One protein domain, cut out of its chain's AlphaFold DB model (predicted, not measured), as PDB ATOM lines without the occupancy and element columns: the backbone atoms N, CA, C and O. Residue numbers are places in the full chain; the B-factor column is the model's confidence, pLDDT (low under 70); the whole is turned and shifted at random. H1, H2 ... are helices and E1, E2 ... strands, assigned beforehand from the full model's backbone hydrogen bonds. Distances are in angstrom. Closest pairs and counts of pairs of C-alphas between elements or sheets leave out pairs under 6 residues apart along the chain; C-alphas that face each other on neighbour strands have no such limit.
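What this domain is: This is residues 104 to 223 of the 627 residues of an uncharacterized protein of Acinetobacter sp. SwsAc6 (UniProt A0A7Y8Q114). A twisted sheet of four strands forms a wall, with the helix H1 slanting over one face and, over that same face, a small two-strand pair, E1 with E6, and part of the long unnamed stretch 146 to 164. The short helix H2 lies by the end of E4, far from H1. The printed part has 120 residues with six named strands and two named helices, in the order E1 E2 E3 H1 E4 E5 E6 H2. The large sheet runs E3 E2 E4 E5, all antiparallel, while E1 and E6 are parallel; the class is mixed, helices and strands. The whole is compact, with a radius of gyration of the C-alphas of 14.4 A and spans of 37 by 35 by 24 A.

How they stand to each other: E1, residues 107 to 110, and E6, residues 210 to 213, are parallel neighbours at 19 degrees, with N 108 and O 210 2.8 A apart, within hydrogen-bond range. E2, residues 122 to 129, and E3, residues 137 to 145, form an antiparallel hairpin, with N 128 and O 138 2.8 A apart. E3, an edge strand, bends by 59 degrees at residue 140. H1, residues 165 to 177, is on the sheet at a height over the sheet of 9.3 A; its closest C-alphas to E3 are those of Ser 167 and Ile 140, 4.9 A apart. H1 runs slantwise to the strands, at 48 degrees to E2 on the local plane. E4, residues 180 to 187, is the antiparallel neighbour of E2, with N 125 and O 184 2.9 A apart. E3, H1 and E4 make a split strand-helix-strand unit, two strands running the same way with E2 between them, and its crossover is right-handed. E5, residues 193 to 199, forms a hairpin with E4, with N 183 and O 196 2.8 A apart. The closest C-alphas of E5 and E6 are those of Glu 198 and Arg 210, 7.7 A apart. H2, residues 216 to 222, is on the sheet, and its Phe 222 has its C-alpha 5.9 A from that of His 187 in E4. H1 and H2 are apart. Every O i to N i+4 pair is within hydrogen-bond range in H1; in H2 it is 1 of 3, beside 1 of 4 O i to N i+3 pairs.

Where its parts are: E1 begins at C-alpha 107, (172.079, 188.822, 150.231). From first to last C-alpha, E2 is 22.4 A long, E3 20.5 A, H1 18.8 A, E4 23.0 A and E5 19.6 A. H2 ends at C-alpha 222, (166.883, 207.162, 145.372).

The domain as a whole: The C-alphas of Phe 113 and Lys 133 are the two farthest apart, 41.9 A. The printed part has no cut; the links E1 to E2 and E3 to H1 are long. Mean pLDDT of the printed part is 77.0, and it is under 70 at residues 112 to 113, 129 to 137, 159 to 167, 192 and 215 to 223.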
ATOM      1  N   TYR A 104     170.601 179.701 156.631       90.94
ATOM      2  CA  TYR A 104     171.090 181.056 156.798       90.94
ATOM      3  C   TYR A 104     170.516 181.986 155.729       90.94
ATOM      4  O   TYR A 104     169.912 181.565 154.742       90.94
ATOM      5  N   PHE A 105     170.697 183.283 155.922       90.81
ATOM      6  CA  PHE A 105     170.358 184.311 154.959       90.81
ATOM      7  C   PHE A 105     171.552 185.240 154.765       90.81
ATOM      8  O   PHE A 105     172.121 185.762 155.723       90.81
ATOM      9  N   LYS A 106     171.925 185.434 153.500       90.56
ATOM     10  CA  LYS A 106     172.921 186.405 153.058       90.56
ATOM     11  C   LYS A 106     172.518 186.891 151.675       90.56
ATOM     12  O   LYS A 106     172.204 186.075 150.805       90.56
ATOM     13  N   LEU A 107     172.517 188.200 151.472       91.75
ATOM     14  CA  LEU A 107     172.079 188.822 150.231       91.75
ATOM     15  C   LEU A 107     173.212 189.659 149.642       91.75
ATOM     16  O   LEU A 107     173.869 190.420 150.351       91.75
ATOM     17  N   LYS A 108     173.422 189.497 148.335       93.38
ATOM     18  CA  LYS A 108     174.343 190.273 147.510       93.38
ATOM     19  C   LYS A 108     173.527 191.166 146.583       93.38
ATOM     20  O   LYS A 108     172.813 190.677 145.708       93.38
ATOM     21  N   ILE A 109     173.612 192.467 146.801       91.00
ATOM     22  CA  ILE A 109     172.823 193.482 146.123       91.00
ATOM     23  C   ILE A 109     173.706 194.241 145.139       91.00
ATOM     24  O   ILE A 109     174.762 194.769 145.492       91.00
ATOM     25  N   PHE A 110     173.238 194.300 143.902       83.50
ATOM     26  CA  PHE A 110     173.850 195.031 142.814       83.50
ATOM     27  C   PHE A 110     172.998 196.233 142.448       83.50
ATOM     28  O   PHE A 110     171.765 196.182 142.457       83.50
ATOM     29  N   ASP A 111     173.678 197.298 142.068       76.88
ATOM     30  CA  ASP A 111     173.088 198.407 141.361       76.88
ATOM     31  C   ASP A 111     172.655 197.980 139.932       76.88
ATOM     32  O   ASP A 111     172.996 196.893 139.443       76.88
ATOM     33  N   PRO A 112     171.898 198.834 139.232       65.69
ATOM     34  CA  PRO A 112     171.415 198.582 137.877       65.69
ATOM     35  C   PRO A 112     172.505 198.427 136.816       65.69
ATOM     36  O   PRO A 112     172.217 197.991 135.702       65.69
ATOM     37  N   PHE A 113     173.735 198.827 137.131       68.88
ATOM     38  CA  PHE A 113     174.900 198.748 136.256       68.88
ATOM     39  C   PHE A 113     175.758 197.514 136.570       68.88
ATOM     40  O   PHE A 113     176.824 197.343 135.982       68.88
ATOM     41  N   GLY A 114     175.299 196.649 137.481       73.44
ATOM     42  CA  GLY A 114     175.994 195.431 137.881       73.44
ATOM     43  C   GLY A 114     177.119 195.656 138.891       73.44
ATOM     44  O   GLY A 114     177.857 194.714 139.181       73.44
ATOM     45  N   LYS A 115     177.259 196.862 139.453       81.38
ATOM     46  CA  LYS A 115     178.211 197.135 140.538       81.38
ATOM     47  C   LYS A 115     177.584 196.789 141.880       81.38
ATOM     48  O   LYS A 115     176.371 196.819 142.033       81.38
ATOM     49  N   LEU A 116     178.399 196.455 142.873       87.50
ATOM     50  CA  LEU A 116     177.901 196.228 144.228       87.50
ATOM     51  C   LEU A 116     177.319 197.519 144.808       87.50
ATOM     52  O   LEU A 116     177.904 198.590 144.648       87.50
ATOM     53  N   LEU A 117     176.180 197.401 145.489       87.75
ATOM     54  CA  LEU A 117     175.488 198.555 146.051       87.75
ATOM     55  C   LEU A 117     176.345 199.268 147.104       87.75
ATOM     56  O   LEU A 117     176.926 198.636 147.986       87.75
ATOM     57  N   ASP A 118     176.396 200.593 147.045       84.31
ATOM     58  CA  ASP A 118     177.223 201.376 147.956       84.31
ATOM     59  C   ASP A 118     176.671 201.374 149.394       84.31
ATOM     60  O   ASP A 118     175.582 201.891 149.672       84.31
ATOM     61  N   LYS A 119     177.460 200.839 150.333       88.19
ATOM     62  CA  LYS A 119     177.098 200.765 151.756       88.19
ATOM     63  C   LYS A 119     176.930 202.130 152.429       88.19
ATOM     64  O   LYS A 119     176.233 202.244 153.442       88.19
ATOM     65  N   ASN A 120     177.560 203.172 151.890       86.31
ATOM     66  CA  ASN A 120     177.505 204.519 152.456       86.31
ATOM     67  C   ASN A 120     176.174 205.210 152.148       86.31
ATOM     68  O   ASN A 120     175.727 206.055 152.919       86.31
ATOM     69  N   HIS A 121     175.510 204.806 151.065       84.44
ATOM     70  CA  HIS A 121     174.269 205.418 150.598       84.44
ATOM     71  C   HIS A 121     173.019 204.640 151.010       84.44
ATOM     72  O   HIS A 121     171.931 205.216 151.064       84.44
ATOM     73  N   PHE A 122     173.159 203.356 151.342       88.62
ATOM     74  CA  PHE A 122     172.024 202.476 151.594       88.62
ATOM     75  C   PHE A 122     172.103 201.766 152.946       88.62
ATOM     76  O   PHE A 122     173.177 201.469 153.471       88.62
ATOM     77  N   GLU A 123     170.931 201.486 153.498       91.38
ATOM     78  CA  GLU A 123     170.708 200.658 154.681       91.38
ATOM     79  C   GLU A 123     169.576 199.670 154.399       91.38
ATOM     80  O   GLU A 123     168.758 199.888 153.501       91.38
ATOM     81  N   TYR A 124     169.537 198.569 155.142       91.75
ATOM     82  CA  TYR A 124     168.558 197.514 154.924       91.75
ATOM     83  C   TYR A 124     167.916 197.046 156.226       91.75
ATOM     84  O   TYR A 124     168.518 197.096 157.296       91.75
ATOM     85  N   LYS A 125     166.688 196.550 156.119       90.44
ATOM     86  CA  LYS A 125     165.923 195.949 157.210       90.44
ATOM     87  C   LYS A 125     165.358 194.616 156.734       90.44
ATOM     88  O   LYS A 125     164.943 194.492 155.585       90.44
ATOM     89  N   ILE A 126     165.377 193.610 157.601       88.75
ATOM     90  CA  ILE A 126     164.876 192.264 157.305       88.75
ATOM     91  C   ILE A 126     163.743 191.960 158.270       88.75
ATOM     92  O   ILE A 126     163.929 191.950 159.492       88.75
ATOM     93  N   LEU A 127     162.574 191.702 157.698       86.06
ATOM     94  CA  LEU A 127     161.354 191.371 158.413       86.06
ATOM     95  C   LEU A 127     160.879 189.965 158.060       86.06
ATOM     96  O   LEU A 127     161.089 189.468 156.954       86.06
ATOM     97  N   ALA A 128     160.163 189.352 158.990       76.56
ATOM     98  CA  ALA A 128     159.308 188.211 158.725       76.56
ATOM     99  C   ALA A 128     157.855 188.620 158.969       76.56
ATOM    100  O   ALA A 128     157.478 188.954 160.088       76.56
ATOM    101  N   LYS A 129     157.016 188.591 157.928       65.38
ATOM    102  CA  LYS A 129     155.563 188.691 158.114       65.38
ATOM    103  C   LYS A 129     155.063 187.435 158.824       65.38
ATOM    104  O   LYS A 129     155.123 186.345 158.239       65.38
ATOM    105  N   GLU A 130     154.579 187.577 160.054       61.25
ATOM    106  CA  GLU A 130     153.794 186.526 160.693       61.25
ATOM    107  C   GLU A 130     152.355 186.528 160.182       61.25
ATOM    108  O   GLU A 130     151.791 187.565 159.843       61.25
ATOM    109  N   ASN A 131     151.775 185.330 160.152       49.88
ATOM    110  CA  ASN A 131     150.348 185.105 159.942       49.88
ATOM    111  C   ASN A 131     149.599 185.073 161.297       49.88
ATOM    112  O   ASN A 131     148.637 184.321 161.436       49.88
ATOM    113  N   ASP A 132     150.051 185.808 162.321       41.03
ATOM    114  CA  ASP A 132     149.241 185.997 163.533       41.03
ATOM    115  C   ASP A 132     147.932 186.716 163.148       41.03
ATOM    116  O   ASP A 132     147.912 187.559 162.246       41.03
ATOM    117  N   LYS A 133     146.845 186.409 163.865       41.91
ATOM    118  CA  LYS A 133     145.547 187.098 163.851       41.91
ATOM    119  C   LYS A 133     145.677 188.626 163.992       41.91
ATOM    120  O   LYS A 133     144.760 189.333 163.590       41.91
ATOM    121  N   ASN A 134     146.814 189.127 164.489       49.81
ATOM    122  CA  ASN A 134     147.126 190.557 164.618       49.81
ATOM    123  C   ASN A 134     148.080 191.123 163.538       49.81
ATOM    124  O   ASN A 134     148.406 192.310 163.582       49.81
ATOM    125  N   GLY A 135     148.567 190.316 162.585       54.75
ATOM    126  CA  GLY A 135     149.327 190.774 161.407       54.75
ATOM    127  C   GLY A 135     150.661 191.493 161.677       54.75
ATOM    128  O   GLY A 135     151.170 192.195 160.796       54.75
ATOM    129  N   LYS A 136     151.240 191.370 162.878       60.38
ATOM    130  CA  LYS A 136     152.448 192.118 163.256       60.38
ATOM    131  C   LYS A 136     153.692 191.515 162.594       60.38
ATOM    132  O   LYS A 136     153.935 190.316 162.651       60.38
ATOM    133  N   SER A 137     154.499 192.352 161.939       68.50
ATOM    134  CA  SER A 137     155.755 191.912 161.317       68.50
ATOM    135  C   SER A 137     156.850 191.740 162.373       68.50
ATOM    136  O   SER A 137     157.132 192.674 163.125       68.50
ATOM    137  N   LEU A 138     157.493 190.573 162.400       74.50
ATOM    138  CA  LEU A 138     158.650 190.303 163.249       74.50
ATOM    139  C   LEU A 138     159.905 190.932 162.650       74.50
ATOM    140  O   LEU A 138     160.224 190.732 161.475       74.50
ATOM    141  N   ILE A 139     160.646 191.666 163.473       79.69
ATOM    142  CA  ILE A 139     161.913 192.277 163.077       79.69
ATOM    143  C   ILE A 139     163.030 191.260 163.306       79.69
ATOM    144  O   ILE A 139     163.325 190.901 164.442       79.69
ATOM    145  N   ILE A 140     163.653 190.798 162.222       81.06
ATOM    146  CA  ILE A 140     164.837 189.930 162.290       81.06
ATOM    147  C   ILE A 140     166.094 190.794 162.374       81.06
ATOM    148  O   ILE A 140     166.965 190.556 163.210       81.06
ATOM    149  N   LYS A 141     166.173 191.827 161.532       84.88
ATOM    150  CA  LYS A 141     167.247 192.821 161.543       84.88
ATOM    151  C   LYS A 141     166.639 194.189 161.279       84.88
ATOM    152  O   LYS A 141     165.977 194.357 160.258       84.88
ATOM    153  N   ASP A 142     166.853 195.147 162.175       84.75
ATOM    154  CA  ASP A 142     166.408 196.527 161.965       84.75
ATOM    155  C   ASP A 142     167.485 197.358 161.262       84.75
ATOM    156  O   ASP A 142     168.660 197.001 161.331       84.75
ATOM    157  N   TRP A 143     167.067 198.422 160.571       86.44
ATOM    158  CA  TRP A 143     167.871 199.284 159.691       86.44
ATOM    159  C   TRP A 143     169.385 199.257 159.960       86.44
ATOM    160  O   TRP A 143     169.902 199.954 160.828       86.44
ATOM    161  N   SER A 144     170.089 198.423 159.196       85.88
ATOM    162  CA  SER A 144     171.516 198.143 159.332       85.88
ATOM    163  C   SER A 144     172.274 198.565 158.080       85.88
ATOM    164  O   SER A 144     171.762 198.490 156.960       85.88
ATOM    165  N   SER A 145     173.520 199.001 158.260       85.69
ATOM    166  CA  SER A 145     174.428 199.225 157.132       85.69
ATOM    167  C   SER A 145     174.939 197.894 156.586       85.69
ATOM    168  O   SER A 145     175.017 196.902 157.304       85.69
ATOM    169  N   PHE A 146     175.314 197.878 155.310       86.00
ATOM    170  CA  PHE A 146     175.986 196.726 154.722       86.00
ATOM    171  C   PHE A 146     177.372 196.533 155.340       86.00
ATOM    172  O   PHE A 146     178.102 197.508 155.537       86.00
ATOM    173  N   ASN A 147     177.753 195.277 155.581       79.31
ATOM    174  CA  ASN A 147     179.080 194.926 156.090       79.31
ATOM    175  C   ASN A 147     180.169 195.338 155.075       79.31
ATOM    176  O   ASN A 147     181.108 196.080 155.373       79.31
ATOM    177  N   THR A 148     179.958 194.964 153.813       88.25
ATOM    178  CA  THR A 148     180.737 195.419 152.649       88.25
ATOM    179  C   THR A 148     179.787 195.830 151.528       88.25
ATOM    180  O   THR A 148     178.596 195.538 151.604       88.25
ATOM    181  N   ASN A 149     180.271 196.526 150.493       89.25
ATOM    182  CA  ASN A 149     179.408 196.984 149.397       89.25
ATOM    183  C   ASN A 149     178.545 195.833 148.858       89.25
ATOM    184  O   ASN A 149     179.050 194.772 148.497       89.25
ATOM    185  N   GLY A 150     177.233 196.045 148.840       85.44
ATOM    186  CA  GLY A 150     176.234 195.097 148.371       85.44
ATOM    187  C   GLY A 150     175.959 193.902 149.285       85.44
ATOM    188  O   GLY A 150     174.988 193.204 149.026       85.44
ATOM    189  N   PHE A 151     176.731 193.633 150.341       90.38
ATOM    190  CA  PHE A 151     176.542 192.433 151.165       90.38
ATOM    191  C   PHE A 151     175.869 192.722 152.503       90.38
ATOM    192  O   PHE A 151     176.380 193.488 153.325       90.38
ATOM    193  N   THR A 152     174.736 192.065 152.742       89.19
ATOM    194  CA  THR A 152     174.114 192.048 154.069       89.19
ATOM    195  C   THR A 152     174.943 191.210 155.042       89.19
ATOM    196  O   THR A 152     175.737 190.354 154.634       89.19
ATOM    197  N   ASP A 153     174.693 191.401 156.333       86.81
ATOM    198  CA  ASP A 153     175.160 190.484 157.369       86.81
ATOM    199  C   ASP A 153     174.682 189.052 157.100       86.81
ATOM    200  O   ASP A 153     173.614 188.826 156.516       86.81
ATOM    201  N   LEU A 154     175.490 188.089 157.548       87.38
ATOM    202  CA  LEU A 154     175.099 186.690 157.614       87.38
ATOM    203  C   LEU A 154     174.183 186.498 158.823       87.38
ATOM    204  O   LEU A 154     174.599 186.713 159.960       87.38
ATOM    205  N   ILE A 155     172.956 186.059 158.572       86.69
ATOM    206  CA  ILE A 155     172.017 185.663 159.621       86.69
ATOM    207  C   ILE A 155     171.893 184.150 159.544       86.69
ATOM    208  O   ILE A 155     171.399 183.634 158.548       86.69
ATOM    209  N   SER A 156     172.383 183.439 160.555       86.38
ATOM    210  CA  SER A 156     172.296 181.980 160.615       86.38
ATOM    211  C   SER A 156     171.235 181.551 161.616       86.38
ATOM    212  O   SER A 156     170.930 182.259 162.577       86.38
ATOM    213  N   THR A 157     170.697 180.358 161.406       84.19
ATOM    214  CA  THR A 157     169.973 179.634 162.440       84.19
ATOM    215  C   THR A 157     170.906 179.111 163.534       84.19
ATOM    216  O   THR A 157     170.429 178.570 164.519       84.19
ATOM    217  N   ASP A 158     172.224 179.227 163.420       78.38
ATOM    218  CA  ASP A 158     173.143 178.858 164.503       78.38
ATOM    219  C   ASP A 158     173.254 179.976 165.545       78.38
ATOM    220  O   ASP A 158     173.300 181.157 165.201       78.38
ATOM    221  N   LYS A 159     173.327 179.614 166.831       59.66
ATOM    222  CA  LYS A 159     173.656 180.575 167.891       59.66
ATOM    223  C   LYS A 159     175.136 180.951 167.744       59.66
ATOM    224  O   LYS A 159     176.000 180.105 167.943       59.66
ATOM    225  N   GLY A 160     175.426 182.193 167.357       48.88
ATOM    226  CA  GLY A 160     176.782 182.751 167.393       48.88
ATOM    227  C   GLY A 160     177.184 183.204 168.804       48.88
ATOM    228  O   GLY A 160     176.317 183.440 169.642       48.88
ATOM    229  N   LEU A 161     178.493 183.370 169.048       35.38
ATOM    230  CA  LEU A 161     179.086 183.824 170.325       35.38
ATOM    231  C   LEU A 161     178.649 185.235 170.777       35.38
ATOM    232  O   LEU A 161     178.922 185.629 171.905       35.38
ATOM    233  N   ILE A 162     177.972 186.001 169.917       37.53
ATOM    234  CA  ILE A 162     177.432 187.326 170.228       37.53
ATOM    235  C   ILE A 162     175.912 187.189 170.291       37.53
ATOM    236  O   ILE A 162     175.257 186.907 169.284       37.53
ATOM    237  N   SER A 163     175.351 187.352 171.487       41.09
ATOM    238  CA  SER A 163     173.929 187.177 171.775       41.09
ATOM    239  C   SER A 163     173.053 188.191 171.023       41.09
ATOM    240  O   SER A 163     172.724 189.258 171.532       41.09
ATOM    241  N   LEU A 164     172.601 187.824 169.826       44.66
ATOM    242  CA  LEU A 164     171.440 188.416 169.148       44.66
ATOM    243  C   LEU A 164     170.162 187.645 169.539       44.66
ATOM    244  O   LEU A 164     169.424 187.190 168.666       44.66
ATOM    245  N   GLY A 165     169.954 187.432 170.848       57.66
ATOM    246  CA  GLY A 165     169.018 186.449 171.421       57.66
ATOM    247  C   GLY A 165     167.666 186.346 170.704       57.66
ATOM    248  O   GLY A 165     167.366 185.316 170.111       57.66
ATOM    249  N   SER A 166     166.891 187.435 170.652       60.66
ATOM    250  CA  SER A 166     165.548 187.437 170.045       60.66
ATOM    251  C   SER A 166     165.548 187.324 168.514       60.66
ATOM    252  O   SER A 166     164.675 186.672 167.947       60.66
ATOM    253  N   SER A 167     166.524 187.908 167.815       63.31
ATOM    254  CA  SER A 167     166.599 187.874 166.347       63.31
ATOM    255  C   SER A 167     166.918 186.483 165.797       63.31
ATOM    256  O   SER A 167     166.371 186.099 164.761       63.31
ATOM    257  N   VAL A 168     167.792 185.731 166.473       70.06
ATOM    258  CA  VAL A 168     168.146 184.358 166.077       70.06
ATOM    259  C   VAL A 168     166.955 183.433 166.286       70.06
ATOM    260  O   VAL A 168     166.599 182.695 165.371       70.06
ATOM    261  N   ASP A 169     166.292 183.514 167.438       71.94
ATOM    262  CA  ASP A 169     165.127 182.677 167.729       71.94
ATOM    263  C   ASP A 169     163.940 183.013 166.804       71.94
ATOM    264  O   ASP A 169     163.302 182.104 166.261       71.94
ATOM    265  N   ASN A 170     163.733 184.295 166.481       75.06
ATOM    266  CA  ASN A 170     162.757 184.725 165.472       75.06
ATOM    267  C   ASN A 170     163.090 184.183 164.074       75.06
ATOM    268  O   ASN A 170     162.206 183.698 163.363       75.06
ATOM    269  N   PHE A 171     164.360 184.242 163.661       82.81
ATOM    270  CA  PHE A 171     164.777 183.718 162.361       82.81
ATOM    271  C   PHE A 171     164.641 182.195 162.288       82.81
ATOM    272  O   PHE A 171     164.156 181.686 161.279       82.81
ATOM    273  N   ARG A 172     165.000 181.470 163.353       83.06
ATOM    274  CA  ARG A 172     164.829 180.012 163.467       83.06
ATOM    275  C   ARG A 172     163.367 179.602 163.342       83.06
ATOM    276  O   ARG A 172     163.037 178.785 162.482       83.06
ATOM    277  N   SER A 173     162.498 180.214 164.150       78.19
ATOM    278  CA  SER A 173     161.050 179.986 164.101       78.19
ATOM    279  C   SER A 173     160.511 180.233 162.691       78.19
ATOM    280  O   SER A 173     159.788 179.408 162.117       78.19
ATOM    281  N   ARG A 174     160.946 181.331 162.061       79.69
ATOM    282  CA  ARG A 174     160.531 181.651 160.700       79.69
ATOM    283  C   ARG A 174     161.050 180.654 159.670       79.69
ATOM    284  O   ARG A 174     160.289 180.236 158.805       79.69
ATOM    285  N   PHE A 175     162.319 180.274 159.742       83.56
ATOM    286  CA  PHE A 175     162.933 179.328 158.815       83.56
ATOM    287  C   PHE A 175     162.180 177.992 158.801       83.56
ATOM    288  O   PHE A 175     161.899 177.456 157.727       83.56
ATOM    289  N   TYR A 176     161.793 177.509 159.983       80.31
ATOM    290  CA  TYR A 176     161.068 176.252 160.138       80.31
ATOM    291  C   TYR A 176     159.604 176.321 159.675       80.31
ATOM    292  O   TYR A 176     159.068 175.330 159.187       80.31
ATOM    293  N   THR A 177     158.948 177.479 159.798       78.19
ATOM    294  CA  THR A 177     157.521 177.641 159.459       78.19
ATOM    295  C   THR A 177     157.299 178.104 158.017       78.19
ATOM    296  O   THR A 177     156.530 177.492 157.278       78.19
ATOM    297  N   ARG A 178     157.982 179.167 157.587       81.06
ATOM    298  CA  ARG A 178     157.956 179.703 156.218       81.06
ATOM    299  C   ARG A 178     159.274 180.442 155.955       81.06
ATOM    300  O   ARG A 178     159.422 181.588 156.375       81.06
ATOM    301  N   PRO A 179     160.217 179.865 155.196       82.88
ATOM    302  CA  PRO A 179     161.578 180.384 155.061       82.88
ATOM    303  C   PRO A 179     161.678 181.587 154.105       82.88
ATOM    304  O   PRO A 179     162.644 181.691 153.361       82.88
ATOM    305  N   TYR A 180     160.687 182.480 154.080       85.44
ATOM    306  CA  TYR A 180     160.658 183.698 153.268       85.44
ATOM    307  C   TYR A 180     160.688 184.932 154.168       85.44
ATOM    308  O   TYR A 180     159.938 185.012 155.152       85.44
ATOM    309  N   LEU A 181     161.560 185.871 153.805       85.69
ATOM    310  CA  LEU A 181     161.847 187.115 154.508       85.69
ATOM    311  C   LEU A 181     161.560 188.298 153.585       85.69
ATOM    312  O   LEU A 181     161.880 188.234 152.400       85.69
ATOM    313  N   ASP A 182     161.031 189.383 154.135       87.50
ATOM    314  CA  ASP A 182     160.899 190.658 153.437       87.50
ATOM    315  C   ASP A 182     162.140 191.512 153.706       87.50
ATOM    316  O   ASP A 182     162.486 191.799 154.855       87.50
ATOM    317  N   ILE A 183     162.811 191.932 152.639       89.38
ATOM    318  CA  ILE A 183     163.997 192.774 152.684       89.38
ATOM    319  C   ILE A 183     163.608 194.159 152.211       89.38
ATOM    320  O   ILE A 183     163.229 194.360 151.058       89.38
ATOM    321  N   TYR A 184     163.745 195.108 153.119       89.56
ATOM    322  CA  TYR A 184     163.580 196.525 152.878       89.56
ATOM    323  C   TYR A 184     164.959 197.107 152.620       89.56
ATOM    324  O   TYR A 184     165.889 196.890 153.396       89.56
ATOM    325  N   LEU A 185     165.088 197.852 151.537       88.88
ATOM    326  CA  LEU A 185     166.281 198.606 151.201       88.88
ATOM    327  C   LEU A 185     165.912 200.079 151.157       88.88
ATOM    328  O   LEU A 185     165.018 200.462 150.406       88.88
ATOM    329  N   ARG A 186     166.632 200.903 151.913       86.94
ATOM    330  CA  ARG A 186     166.399 202.341 151.990       86.94
ATOM    331  C   ARG A 186     167.646 203.117 151.645       86.94
ATOM    332  O   ARG A 186     168.748 202.786 152.080       86.94
ATOM    333  N   HIS A 187     167.460 204.202 150.907       84.00
ATOM    334  CA  HIS A 187     168.518 205.183 150.732       84.00
ATOM    335  C   HIS A 187     168.592 206.100 151.959       84.00
ATOM    336  O   HIS A 187     167.612 206.754 152.327       84.00
ATOM    337  N   LYS A 188     169.766 206.180 152.590       84.44
ATOM    338  CA  LYS A 188     169.975 206.841 153.889       84.44
ATOM    339  C   LYS A 188     169.566 208.314 153.893       84.44
ATOM    340  O   LYS A 188     169.043 208.786 154.903       84.44
ATOM    341  N   LYS A 189     169.769 209.024 152.774       75.44
ATOM    342  CA  LYS A 189     169.469 210.462 152.640       75.44
ATOM    343  C   LYS A 189     168.032 210.746 152.208       75.44
ATOM    344  O   LYS A 189     167.389 211.611 152.783       75.44
ATOM    345  N   THR A 190     167.541 210.060 151.177       71.44
ATOM    346  CA  THR A 190     166.211 210.348 150.595       71.44
ATOM    347  C   THR A 190     165.085 209.607 151.298       71.44
ATOM    348  O   THR A 190     163.928 209.926 151.058       71.44
ATOM    349  N   LYS A 191     165.412 208.629 152.152       79.56
ATOM    350  CA  LYS A 191     164.479 207.803 152.933       79.56
ATOM    351  C   LYS A 191     163.476 206.983 152.123       79.56
ATOM    352  O   LYS A 191     162.688 206.259 152.710       79.56
ATOM    353  N   LEU A 192     163.536 207.036 150.798       69.06
ATOM    354  CA  LEU A 192     162.769 206.158 149.929       69.06
ATOM    355  C   LEU A 192     163.176 204.703 150.182       69.06
ATOM    356  O   LEU A 192     164.359 204.418 150.403       69.06
ATOM    357  N   GLU A 193     162.218 203.790 150.034       78.56
ATOM    358  CA  GLU A 193     162.384 202.363 150.320       78.56
ATOM    359  C   GLU A 193     161.939 201.495 149.133       78.56
ATOM    360  O   GLU A 193     160.979 201.824 148.435       78.56
ATOM    361  N   ILE A 194     162.618 200.368 148.911       81.69
ATOM    362  CA  ILE A 194     162.149 199.275 148.048       81.69
ATOM    363  C   ILE A 194     162.114 197.980 148.844       81.69
ATOM    364  O   ILE A 194     162.929 197.768 149.740       81.69
ATOM    365  N   ILE A 195     161.179 197.103 148.495       84.50
ATOM    366  CA  ILE A 195     160.928 195.863 149.226       84.50
ATOM    367  C   ILE A 195     161.059 194.691 148.266       84.50
ATOM    368  O   ILE A 195     160.590 194.754 147.127       84.50
ATOM    369  N   ARG A 196     161.668 193.606 148.737       83.88
ATOM    370  CA  ARG A 196     161.702 192.331 148.028       83.88
ATOM    371  C   ARG A 196     161.570 191.181 149.009       83.88
ATOM    372  O   ARG A 196     162.260 191.160 150.018       83.88
ATOM    373  N   GLU A 197     160.717 190.216 148.690       86.69
ATOM    374  CA  GLU A 197     160.655 188.958 149.430       86.69
ATOM    375  C   GLU A 197     161.725 187.999 148.888       86.69
ATOM    376  O   GLU A 197     161.788 187.762 147.680       86.69
ATOM    377  N   GLU A 198     162.540 187.417 149.765       88.31
ATOM    378  CA  GLU A 198     163.506 186.380 149.405       88.31
ATOM    379  C   GLU A 198     163.463 185.191 150.351       88.31
ATOM    380  O   GLU A 198     163.166 185.294 151.541       88.31
ATOM    381  N   ARG A 199     163.811 184.027 149.803       87.81
ATOM    382  CA  ARG A 199     163.862 182.786 150.564       87.81
ATOM    383  C   ARG A 199     165.212 182.632 151.268       87.81
ATOM    384  O   ARG A 199     166.254 182.764 150.626       87.81
ATOM    385  N   ALA A 200     165.209 182.237 152.536       89.19
ATOM    386  CA  ALA A 200     166.390 181.752 153.241       89.19
ATOM    387  C   ALA A 200     167.060 180.577 152.505       89.19
ATOM    388  O   ALA A 200     166.459 179.888 151.669       89.19
ATOM    389  N   ILE A 201     168.346 180.391 152.767       90.31
ATOM    390  CA  ILE A 201     169.183 179.356 152.171       90.31
ATOM    391  C   ILE A 201     169.264 178.209 153.174       90.31
ATOM    392  O   ILE A 201     169.729 178.386 154.293       90.31
ATOM    393  N   ALA A 202     168.769 177.039 152.784       91.50
ATOM    394  CA  ALA A 202     168.865 175.837 153.600       91.50
ATOM    395  C   ALA A 202     170.267 175.224 153.501       91.50
ATOM    396  O   ALA A 202     170.905 175.304 152.444       91.50
ATOM    397  N   VAL A 203     170.723 174.571 154.573       91.75
ATOM    398  CA  VAL A 203     171.897 173.687 154.491       91.75
ATOM    399  C   VAL A 203     171.604 172.597 153.452       91.75
ATOM    400  O   VAL A 203     170.493 172.077 153.398       91.75
ATOM    401  N   GLY A 204     172.571 172.306 152.584       89.88
ATOM    402  CA  GLY A 204     172.426 171.449 151.405       89.88
ATOM    403  C   GLY A 204     172.227 172.222 150.099       89.88
ATOM    404  O   GLY A 204     172.313 171.621 149.033       89.88
ATOM    405  N   SER A 205     171.996 173.540 150.138       91.31
ATOM    406  CA  SER A 205     171.925 174.363 148.921       91.31
ATOM    407  C   SER A 205     173.298 174.537 148.267       91.31
ATOM    408  O   SER A 205     174.328 174.596 148.927       91.31
ATOM    409  N   ASP A 206     173.281 174.726 146.954       85.81
ATOM    410  CA  ASP A 206     174.390 175.180 146.109       85.81
ATOM    411  C   ASP A 206     174.706 176.685 146.231       85.81
ATOM    412  O   ASP A 206     175.722 177.161 145.726       85.81
ATOM    413  N   LYS A 207     173.835 177.465 146.878       89.62
ATOM    414  CA  LYS A 207     173.933 178.928 146.917       89.62
ATOM    415  C   LYS A 207     174.643 179.398 148.175       89.62
ATOM    416  O   LYS A 207     174.241 179.031 149.270       89.62
ATOM    417  N   LEU A 208     175.632 180.278 147.999       88.44
ATOM    418  CA  LEU A 208     176.346 181.002 149.067       88.44
ATOM    419  C   LEU A 208     175.613 182.270 149.535       88.44
ATOM    420  O   LEU A 208     175.816 182.763 150.642       88.44
ATOM    421  N   TYR A 209     174.806 182.851 148.651       91.44
ATOM    422  CA  TYR A 209     174.033 184.062 148.889       91.44
ATOM    423  C   TYR A 209     172.864 184.134 147.897       91.44
ATOM    424  O   TYR A 209     172.856 183.475 146.854       91.44
ATOM    425  N   ARG A 210     171.859 184.947 148.220       90.25
ATOM    426  CA  ARG A 210     170.837 185.393 147.266       90.25
ATOM    427  C   ARG A 210     171.361 186.600 146.501       90.25
ATOM    428  O   ARG A 210     172.156 187.368 147.035       90.25
ATOM    429  N   GLU A 211     170.901 186.788 145.271       91.31
ATOM    430  CA  GLU A 211     171.273 187.949 144.464       91.31
ATOM    431  C   GLU A 211     170.085 188.884 144.241       91.31
ATOM    432  O   GLU A 211     168.977 188.471 143.875       91.31
ATOM    433  N   TRP A 212     170.339 190.178 144.412       88.81
ATOM    434  CA  TRP A 212     169.386 191.221 144.083       88.81
ATOM    435  C   TRP A 212     169.989 192.282 143.191       88.81
ATOM    436  O   TRP A 212     170.742 193.129 143.640       88.81
ATOM    437  N   LYS A 213     169.605 192.261 141.916       83.88
ATOM    438  CA  LYS A 213     169.882 193.351 140.984       83.88
ATOM    439  C   LYS A 213     168.767 194.383 141.102       83.88
ATOM    440  O   LYS A 213     167.612 194.068 140.814       83.88
ATOM    441  N   ILE A 214     169.101 195.571 141.590       72.06
ATOM    442  CA  ILE A 214     168.148 196.674 141.695       72.06
ATOM    443  C   ILE A 214     167.838 197.168 140.286       72.06
ATOM    444  O   ILE A 214     168.737 197.378 139.474       72.06
ATOM    445  N   ASP A 215     166.555 197.363 139.997       62.22
ATOM    446  CA  ASP A 215     166.124 197.957 138.737       62.22
ATOM    447  C   ASP A 215     166.641 199.406 138.633       62.22
ATOM    448  O   ASP A 215     166.574 200.185 139.589       62.22
ATOM    449  N   ARG A 216     167.114 199.798 137.445       53.88
ATOM    450  CA  ARG A 216     167.483 201.181 137.100       53.88
ATOM    451  C   ARG A 216     166.406 202.184 137.486       53.88
ATOM    452  O   ARG A 216     166.727 203.280 137.937       53.88
ATOM    453  N   ASN A 217     165.149 201.781 137.363       49.56
ATOM    454  CA  ASN A 217     163.983 202.570 137.728       49.56
ATOM    455  C   ASN A 217     163.898 202.809 139.243       49.56
ATOM    456  O   ASN A 217     163.578 203.914 139.658       49.56
ATOM    457  N   ALA A 218     164.233 201.802 140.055       50.91
ATOM    458  CA  ALA A 218     164.195 201.880 141.512       50.91
ATOM    459  C   ALA A 218     165.333 202.747 142.077       50.91
ATOM    460  O   ALA A 218     165.139 203.455 143.060       50.91
ATOM    461  N   LEU A 219     166.512 202.738 141.441       52.22
ATOM    462  CA  LEU A 219     167.666 203.522 141.901       52.22
ATOM    463  C   LEU A 219     167.617 205.000 141.488       52.22
ATOM    464  O   LEU A 219     168.119 205.866 142.209       52.22
ATOM    465  N   GLN A 220     166.935 205.307 140.383       49.59
ATOM    466  CA  GLN A 220     166.623 206.681 139.972       49.59
ATOM    467  C   GLN A 220     165.687 207.397 140.951       49.59
ATOM    468  O   GLN A 220     165.783 208.609 141.095       49.59
ATOM    469  N   THR A 221     164.835 206.668 141.674       47.69
ATOM    470  CA  THR A 221     164.031 207.240 142.763       47.69
ATOM    471  C   THR A 221     164.926 207.667 143.932       47.69
ATOM    472  O   THR A 221     164.720 208.725 144.518       47.69
ATOM    473  N   PHE A 222     165.970 206.890 144.251       43.59
ATOM    474  CA  PHE A 222     166.883 207.162 145.372       43.59
ATOM    475  C   PHE A 222     167.901 208.276 145.114       43.59
ATOM    476  O   PHE A 222     168.391 208.887 146.066       43.59
ATOM    477  N   THR A 223     168.222 208.541 143.851       38.78
ATOM    478  CA  THR A 223     169.264 209.483 143.445       38.78
ATOM    479  C   THR A 223     168.623 210.754 142.893       38.78
ATOM    480  O   THR A 223     168.085 210.761 141.792       38.78
TER     481      THR A 223